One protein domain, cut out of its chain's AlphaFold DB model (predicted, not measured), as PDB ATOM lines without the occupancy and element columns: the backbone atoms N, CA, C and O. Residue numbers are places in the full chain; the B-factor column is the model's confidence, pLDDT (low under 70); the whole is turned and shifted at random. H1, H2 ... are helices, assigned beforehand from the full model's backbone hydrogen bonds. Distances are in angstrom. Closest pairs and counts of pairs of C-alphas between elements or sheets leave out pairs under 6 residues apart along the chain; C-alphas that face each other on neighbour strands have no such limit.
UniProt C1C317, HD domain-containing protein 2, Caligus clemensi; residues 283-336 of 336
ATOM      1  N   ILE A 283       1.336 -41.829  14.913       96.25
ATOM      2  CA  ILE A 283       1.870 -41.592  16.260       96.25
ATOM      3  C   ILE A 283       1.158 -40.419  16.940       96.25
ATOM      4  O   ILE A 283       0.749 -40.593  18.076       96.25
ATOM      5  N   ASP A 284       0.932 -39.295  16.253       97.88
ATOM      6  CA  ASP A 284       0.168 -38.129  16.741       97.88
ATOM      7  C   ASP A 284      -1.200 -38.556  17.311       97.88
ATOM      8  O   ASP A 284      -1.514 -38.356  18.487       97.88
ATOM      9  N   LYS A 285      -1.981 -39.294  16.511       97.50
ATOM     10  CA  LYS A 285      -3.292 -39.803  16.945       97.50
ATOM     11  C   LYS A 285      -3.187 -40.810  18.086       97.50
ATOM     12  O   LYS A 285      -4.043 -40.809  18.966       97.50
ATOM     13  N   LEU A 286      -2.197 -41.704  18.038       97.31
ATOM     14  CA  LEU A 286      -1.991 -42.725  19.064       97.31
ATOM     15  C   LEU A 286      -1.606 -42.087  20.404       97.31
ATOM     16  O   LEU A 286      -2.158 -42.459  21.434       97.31
ATOM     17  N   ASP A 287      -0.708 -41.106  20.377       98.25
ATOM     18  CA  ASP A 287      -0.293 -40.307  21.526       98.25
ATOM     19  C   ASP A 287      -1.503 -39.632  22.183       98.25
ATOM     20  O   ASP A 287      -1.734 -39.804  23.380       98.25
ATOM     21  N   MET A 288      -2.350 -38.986  21.374       98.00
ATOM     22  CA  MET A 288      -3.576 -38.332  21.831       98.00
ATOM     23  C   MET A 288      -4.523 -39.292  22.571       98.00
ATOM     24  O   MET A 288      -5.017 -38.963  23.650       98.00
ATOM     25  N   ILE A 289      -4.785 -40.491  22.038       98.19
ATOM     26  CA  ILE A 289      -5.698 -41.446  22.696       98.19
ATOM     27  C   ILE A 289      -5.060 -42.155  23.899       98.19
ATOM     28  O   ILE A 289      -5.775 -42.507  24.840       98.19
ATOM     29  N   ILE A 290      -3.732 -42.332  23.917       98.19
ATOM     30  CA  ILE A 290      -3.004 -42.775  25.116       98.19
ATOM     31  C   ILE A 290      -3.169 -41.722  26.215       98.19
ATOM     32  O   ILE A 290      -3.564 -42.067  27.329       98.19
ATOM     33  N   GLN A 291      -2.964 -40.443  25.892       98.44
ATOM     34  CA  GLN A 291      -3.124 -39.349  26.846       98.44
ATOM     35  C   GLN A 291      -4.546 -39.255  27.395       98.44
ATOM     36  O   GLN A 291      -4.736 -39.064  28.599       98.44
ATOM     37  N   ALA A 292      -5.548 -39.406  26.523       98.25
ATOM     38  CA  ALA A 292      -6.945 -39.438  26.931       98.25
ATOM     39  C   ALA A 292      -7.195 -40.568  27.939       98.25
ATOM     40  O   ALA A 292      -7.795 -40.336  28.988       98.25
ATOM     41  N   HIS A 293      -6.682 -41.772  27.669       97.81
ATOM     42  CA  HIS A 293      -6.822 -42.900  28.587       97.81
ATOM     43  C   HIS A 293      -6.111 -42.660  29.929       97.81
ATOM     44  O   HIS A 293      -6.665 -42.988  30.977       97.81
ATOM     45  N   GLU A 294      -4.918 -42.057  29.929       97.50
ATOM     46  CA  GLU A 294      -4.212 -41.682  31.161       97.50
ATOM     47  C   GLU A 294      -5.042 -40.703  32.007       97.50
ATOM     48  O   GLU A 294      -5.198 -40.909  33.212       97.50
ATOM     49  N   TYR A 295      -5.640 -39.677  31.391       97.94
ATOM     50  CA  TYR A 295      -6.505 -38.734  32.106       97.94
ATOM     51  C   TYR A 295      -7.783 -39.385  32.643       97.94
ATOM     52  O   TYR A 295      -8.160 -39.130  33.790       97.94
ATOM     53  N   GLU A 296      -8.430 -40.254  31.864       97.19
ATOM     54  CA  GLU A 296      -9.582 -41.042  32.320       97.19
ATOM     55  C   GLU A 296      -9.210 -41.988  33.473       97.19
ATOM     56  O   GLU A 296      -9.979 -42.152  34.421       97.19
ATOM     57  N   THR A 297      -8.007 -42.567  33.446       96.38
ATOM     58  CA  THR A 297      -7.488 -43.440  34.510       96.38
ATOM     59  C   THR A 297      -7.258 -42.670  35.805       96.38
ATOM     60  O   THR A 297      -7.718 -43.099  36.860       96.38
ATOM     61  N   ILE A 298      -6.601 -41.508  35.732       94.81
ATOM     62  CA  ILE A 298      -6.336 -40.651  36.899       94.81
ATOM     63  C   ILE A 298      -7.644 -40.171  37.533       94.81
ATOM     64  O   ILE A 298      -7.759 -40.129  38.759       94.81
ATOM     65  N   LYS A 299      -8.633 -39.808  36.709       94.19
ATOM     66  CA  LYS A 299      -9.943 -39.355  37.187       94.19
ATOM     67  C   LYS A 299     -10.835 -40.512  37.662       94.19
ATOM     68  O   LYS A 299     -11.735 -40.286  38.465       94.19
ATOM     69  N   GLY A 300     -10.595 -41.729  37.176       94.81
ATOM     70  CA  GLY A 300     -11.443 -42.896  37.426       94.81
ATOM     71  C   GLY A 300     -12.773 -42.865  36.662       94.81
ATOM     72  O   GLY A 300     -13.741 -43.471  37.107       94.81
ATOM     73  N   GLU A 301     -12.845 -42.147  35.538       94.44
ATOM     74  CA  GLU A 301     -14.076 -41.935  34.765       94.44
ATOM     75  C   GLU A 301     -13.769 -41.822  33.265       94.44
ATOM     76  O   GLU A 301     -12.786 -41.192  32.879       94.44
ATOM     77  N   LYS A 302     -14.646 -42.368  32.409       95.38
ATOM     78  CA  LYS A 302     -14.568 -42.230  30.945       95.38
ATOM     79  C   LYS A 302     -15.304 -40.975  30.469       95.38
ATOM     80  O   LYS A 302     -16.509 -41.019  30.239       95.38
ATOM     81  N   PHE A 303     -14.584 -39.866  30.317       96.31
ATOM     82  CA  PHE A 303     -15.150 -38.568  29.911       96.31
ATOM     83  C   PHE A 303     -14.551 -38.001  28.613       96.31
ATOM     84  O   PHE A 303     -14.961 -36.929  28.175       96.31
ATOM     85  N   LEU A 304     -13.611 -38.712  27.978       97.06
ATOM     86  CA  LEU A 304     -12.861 -38.255  26.800       97.06
ATOM     87  C   LEU A 304     -13.178 -39.099  25.551       97.06
ATOM     88  O   LEU A 304     -12.339 -39.257  24.667       97.06
ATOM     89  N   GLN A 305     -14.398 -39.642  25.460       96.50
ATOM     90  CA  GLN A 305     -14.819 -40.542  24.376       96.50
ATOM     91  C   GLN A 305     -14.649 -39.932  22.970       96.50
ATOM     92  O   GLN A 305     -14.239 -40.644  22.057       96.50
ATOM     93  N   GLU A 306     -14.879 -38.624  22.812       95.62
ATOM     94  CA  GLU A 306     -14.742 -37.913  21.528       95.62
ATOM     95  C   GLU A 306     -13.348 -38.093  20.902       95.62
ATOM     96  O   GLU A 306     -13.226 -38.291  19.693       95.62
ATOM     97  N   PHE A 307     -12.294 -38.111  21.726       96.25
ATOM     98  CA  PHE A 307     -10.924 -38.314  21.253       96.25
ATOM     99  C   PHE A 307     -10.745 -39.705  20.648       96.25
ATOM    100  O   PHE A 307     -10.146 -39.834  19.583       96.25
ATOM    101  N   PHE A 308     -11.317 -40.740  21.266       96.62
ATOM    102  CA  PHE A 308     -11.283 -42.098  20.723       96.62
ATOM    103  C   PHE A 308     -12.094 -42.195  19.431       96.62
ATOM    104  O   PHE A 308     -11.584 -42.707  18.433       96.62
ATOM    105  N   ASP A 309     -13.306 -41.639  19.418       95.69
ATOM    106  CA  ASP A 309     -14.197 -41.664  18.255       95.69
ATOM    107  C   ASP A 309     -13.560 -40.978  17.034       95.69
ATOM    108  O   ASP A 309     -13.667 -41.479  15.914       95.69
ATOM    109  N   SER A 310     -12.795 -39.897  17.246       93.38
ATOM    110  CA  SER A 310     -12.069 -39.173  16.186       93.38
ATOM    111  C   SER A 310     -11.020 -40.021  15.441       93.38
ATOM    112  O   SER A 310     -10.614 -39.702  14.312       93.38
ATOM    113  N   THR A 311     -10.591 -41.125  16.061       93.75
ATOM    114  CA  THR A 311      -9.594 -42.057  15.523       93.75
ATOM    115  C   THR A 311     -10.202 -43.321  14.916       93.75
ATOM    116  O   THR A 311      -9.483 -44.141  14.341       93.75
ATOM    117  N   VAL A 312     -11.529 -43.468  14.970       88.94
ATOM    118  CA  VAL A 312     -12.250 -44.572  14.336       88.94
ATOM    119  C   VAL A 312     -12.481 -44.259  12.855       88.94
ATOM    120  O   VAL A 312     -12.808 -43.139  12.468       88.94
ATOM    121  N   GLY A 313     -12.322 -45.269  11.999       84.81
ATOM    122  CA  GLY A 313     -12.649 -45.180  10.577       84.81
ATOM    123  C   GLY A 313     -11.507 -45.573   9.646       84.81
ATOM    124  O   GLY A 313     -10.349 -45.743  10.038       84.81
ATOM    125  N   LYS A 314     -11.853 -45.747   8.368       78.62
ATOM    126  CA  LYS A 314     -10.902 -46.160   7.335       78.62
ATOM    127  C   LYS A 314      -9.821 -45.087   7.160       78.62
ATOM    128  O   LYS A 314     -10.138 -43.921   6.961       78.62
ATOM    129  N   GLY A 315      -8.553 -45.496   7.203       80.88
ATOM    130  CA  GLY A 315      -7.410 -44.612   6.949       80.88
ATOM    131  C   GLY A 315      -6.877 -43.841   8.162       80.88
ATOM    132  O   GLY A 315      -5.939 -43.071   7.998       80.88
ATOM    133  N   LYS A 316      -7.427 -44.033   9.372       88.75
ATOM    134  CA  LYS A 316      -6.921 -43.366  10.591       88.75
ATOM    135  C   LYS A 316      -5.635 -43.998  11.128       88.75
ATOM    136  O   LYS A 316      -4.703 -43.261  11.451       88.75
ATOM    137  N   PHE A 317      -5.609 -45.334  11.148       90.56
ATOM    138  CA  PHE A 317      -4.448 -46.182  11.416       90.56
ATOM    139  C   PHE A 317      -4.323 -47.221  10.302       90.56
ATOM    140  O   PHE A 317      -5.232 -48.029  10.076       90.56
ATOM    141  N   THR A 318      -3.223 -47.180   9.566       88.19
ATOM    142  CA  THR A 318      -2.971 -48.016   8.389       88.19
ATOM    143  C   THR A 318      -1.787 -48.947   8.589       88.19
ATOM    144  O   THR A 318      -1.810 -50.049   8.036       88.19
ATOM    145  N   LEU A 319      -0.828 -48.564   9.431       85.81
ATOM    146  CA  LEU A 319       0.351 -49.359   9.750       85.81
ATOM    147  C   LEU A 319       0.012 -50.452  10.772       85.81
ATOM    148  O   LEU A 319      -0.779 -50.240  11.688       85.81
ATOM    149  N   ASP A 320       0.606 -51.635  10.624       84.94
ATOM    150  CA  ASP A 320       0.306 -52.762  11.519       84.94
ATOM    151  C   ASP A 320       0.772 -52.480  12.952       84.94
ATOM    152  O   ASP A 320       0.022 -52.698  13.903       84.94
ATOM    153  N   VAL A 321       1.957 -51.870  13.098       81.94
ATOM    154  CA  VAL A 321       2.512 -51.499  14.405       81.94
ATOM    155  C   VAL A 321       1.553 -50.612  15.199       81.94
ATOM    156  O   VAL A 321       1.301 -50.883  16.365       81.94
ATOM    157  N   THR A 322       0.949 -49.588  14.599       87.31
ATOM    158  CA  THR A 322       0.043 -48.671  15.308       87.31
ATOM    159  C   THR A 322      -1.318 -49.313  15.567       87.31
ATOM    160  O   THR A 322      -1.851 -49.167  16.665       87.31
ATOM    161  N   LYS A 323      -1.864 -50.087  14.618       89.62
ATOM    162  CA  LYS A 323      -3.135 -50.816  14.790       89.62
ATOM    163  C   LYS A 323      -3.114 -51.753  15.994       89.62
ATOM    164  O   LYS A 323      -4.084 -51.779  16.756       89.62
ATOM    165  N   ASP A 324      -2.029 -52.500  16.177       88.19
ATOM    166  CA  ASP A 324      -1.900 -53.437  17.293       88.19
ATOM    167  C   ASP A 324      -1.894 -52.704  18.643       88.19
ATOM    168  O   ASP A 324      -2.588 -53.118  19.577       88.19
ATOM    169  N   HIS A 325      -1.202 -51.563  18.726       91.75
ATOM    170  CA  HIS A 325      -1.181 -50.728  19.931       91.75
ATOM    171  C   HIS A 325      -2.544 -50.094  20.221       91.75
ATOM    172  O   HIS A 325      -2.993 -50.118  21.366       91.75
ATOM    173  N   VAL A 326      -3.248 -49.597  19.198       94.50
ATOM    174  CA  VAL A 326      -4.616 -49.071  19.347       94.50
ATOM    175  C   VAL A 326      -5.545 -50.163  19.878       94.50
ATOM    176  O   VAL A 326      -6.289 -49.938  20.828       94.50
ATOM    177  N   LYS A 327      -5.483 -51.378  19.319       93.81
ATOM    178  CA  LYS A 327      -6.304 -52.509  19.774       93.81
ATOM    179  C   LYS A 327      -6.020 -52.873  21.234       93.81
ATOM    180  O   LYS A 327      -6.961 -53.112  21.997       93.81
ATOM    181  N   ALA A 328      -4.747 -52.911  21.624       94.50
ATOM    182  CA  ALA A 328      -4.345 -53.169  23.003       94.50
ATOM    183  C   ALA A 328      -4.861 -52.076  23.955       94.50
ATOM    184  O   ALA A 328      -5.475 -52.400  24.973       94.50
ATOM    185  N   LEU A 329      -4.707 -50.801  23.586       96.25
ATOM    186  CA  LEU A 329      -5.196 -49.661  24.364       96.25
ATOM    187  C   LEU A 329      -6.718 -49.699  24.544       96.25
ATOM    188  O   LEU A 329      -7.208 -49.566  25.661       96.25
ATOM    189  N   MET A 330      -7.473 -49.942  23.469       95.38
ATOM    190  CA  MET A 330      -8.935 -50.037  23.545       95.38
ATOM    191  C   MET A 330      -9.385 -51.206  24.424       95.38
ATOM    192  O   MET A 330     -10.365 -51.086  25.156       95.38
ATOM    193  N   THR A 331      -8.655 -52.325  24.399       95.94
ATOM    194  CA  THR A 331      -8.919 -53.466  25.288       95.94
ATOM    195  C   THR A 331      -8.697 -53.083  26.753       95.94
ATOM    196  O   THR A 331      -9.562 -53.353  27.582       95.94
ATOM    197  N   ALA A 332      -7.583 -52.411  27.063       94.12
ATOM    198  CA  ALA A 332      -7.271 -51.948  28.415       94.12
ATOM    199  C   ALA A 332      -8.305 -50.934  28.926       94.12
ATOM    200  O   ALA A 332      -8.869 -51.113  30.003       94.12
ATOM    201  N   ARG A 333      -8.642 -49.930  28.110       95.00
ATOM    202  CA  ARG A 333      -9.665 -48.929  28.432       95.00
ATOM    203  C   ARG A 333     -11.039 -49.548  28.676       95.00
ATOM    204  O   ARG A 333     -11.782 -49.076  29.529       95.00
ATOM    205  N   ASN A 334     -11.411 -50.587  27.932       92.06
ATOM    206  CA  ASN A 334     -12.703 -51.256  28.104       92.06
ATOM    207  C   ASN A 334     -12.775 -52.133  29.361       92.06
ATOM    208  O   ASN A 334     -13.881 -52.426  29.806       92.06
ATOM    209  N   ALA A 335     -11.633 -52.538  29.921       89.50
ATOM    210  CA  ALA A 335     -11.564 -53.331  31.146       89.50
ATOM    211  C   ALA A 335     -11.672 -52.496  32.439       89.50
ATOM    212  O   ALA A 335     -11.876 -53.074  33.505       89.50
ATOM    213  N   GLN A 336     -11.519 -51.170  32.339       73.62
ATOM    214  CA  GLN A 336     -11.729 -50.191  33.412       73.62
ATOM    215  C   GLN A 336     -13.216 -49.870  33.589       73.62
ATOM    216  O   GLN A 336     -13.658 -49.781  34.752       73.62
TER     217      GLN A 336
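Overview. This is residues 283 to 336 of the 336 residues of the protein "HD domain-containing protein 2" of Caligus clemensi (UniProt C1C317). Two long helices, H1 and H3, lie side by side and run the same way, and the stretch between them folds back along H1 to reach the beginning of H3. The short helix H2 lies in that returning stretch and packs on part of H1, away from H3. The printed part has 54 residues with three named helices, in the order H1, H2, H3, and no named strand; its class is all helix. The whole is compact, with a radius of gyration of the C-alphas of 10.8 A, and elongated, spanning 31 by 18 by 15 A.

Along the chain. H1 covers residues 283 to 299, beginning at C-alpha 283 at (1.870, -41.592, 16.260) and measuring 24.1 A from first to last C-alpha. H2 follows with residues 305 to 309 and measures 6.3 A. H3 covers residues 320 to 335 and measures 22.9 A, from C-alpha 320 at (0.306, -52.762, 11.519) to C-alpha 335 at (-11.564, -53.331, 31.146).

Arrangement. H1 touches H2 with residues 288 to 292 alone; their closest C-alphas, those of Ile 289 and Phe 308, are 6.0 A apart. H1 also touches H3, at a shallow tilt of 13 degrees, the same way. The closest C-alphas of H1 and H3, those of His 293 and Arg 333, are 6.7 A apart. H2 and H3 are apart. In H1 and H2 every O i to N i+4 pair is within hydrogen-bond range; in H3, 11 of 12 are.

Size, cuts and confidence. The two C-alphas farthest apart are those of Lys 299 and Leu 319, at 31.0 A. The link from H1 to H2 is tight, with 5 residues, and the link from H2 to H3 is short, with 10. The printed part has no cut and ends at Gln 336, the chain's last residue. The mean pLDDT of the printed part is 93.1, and no printed residue is under 70.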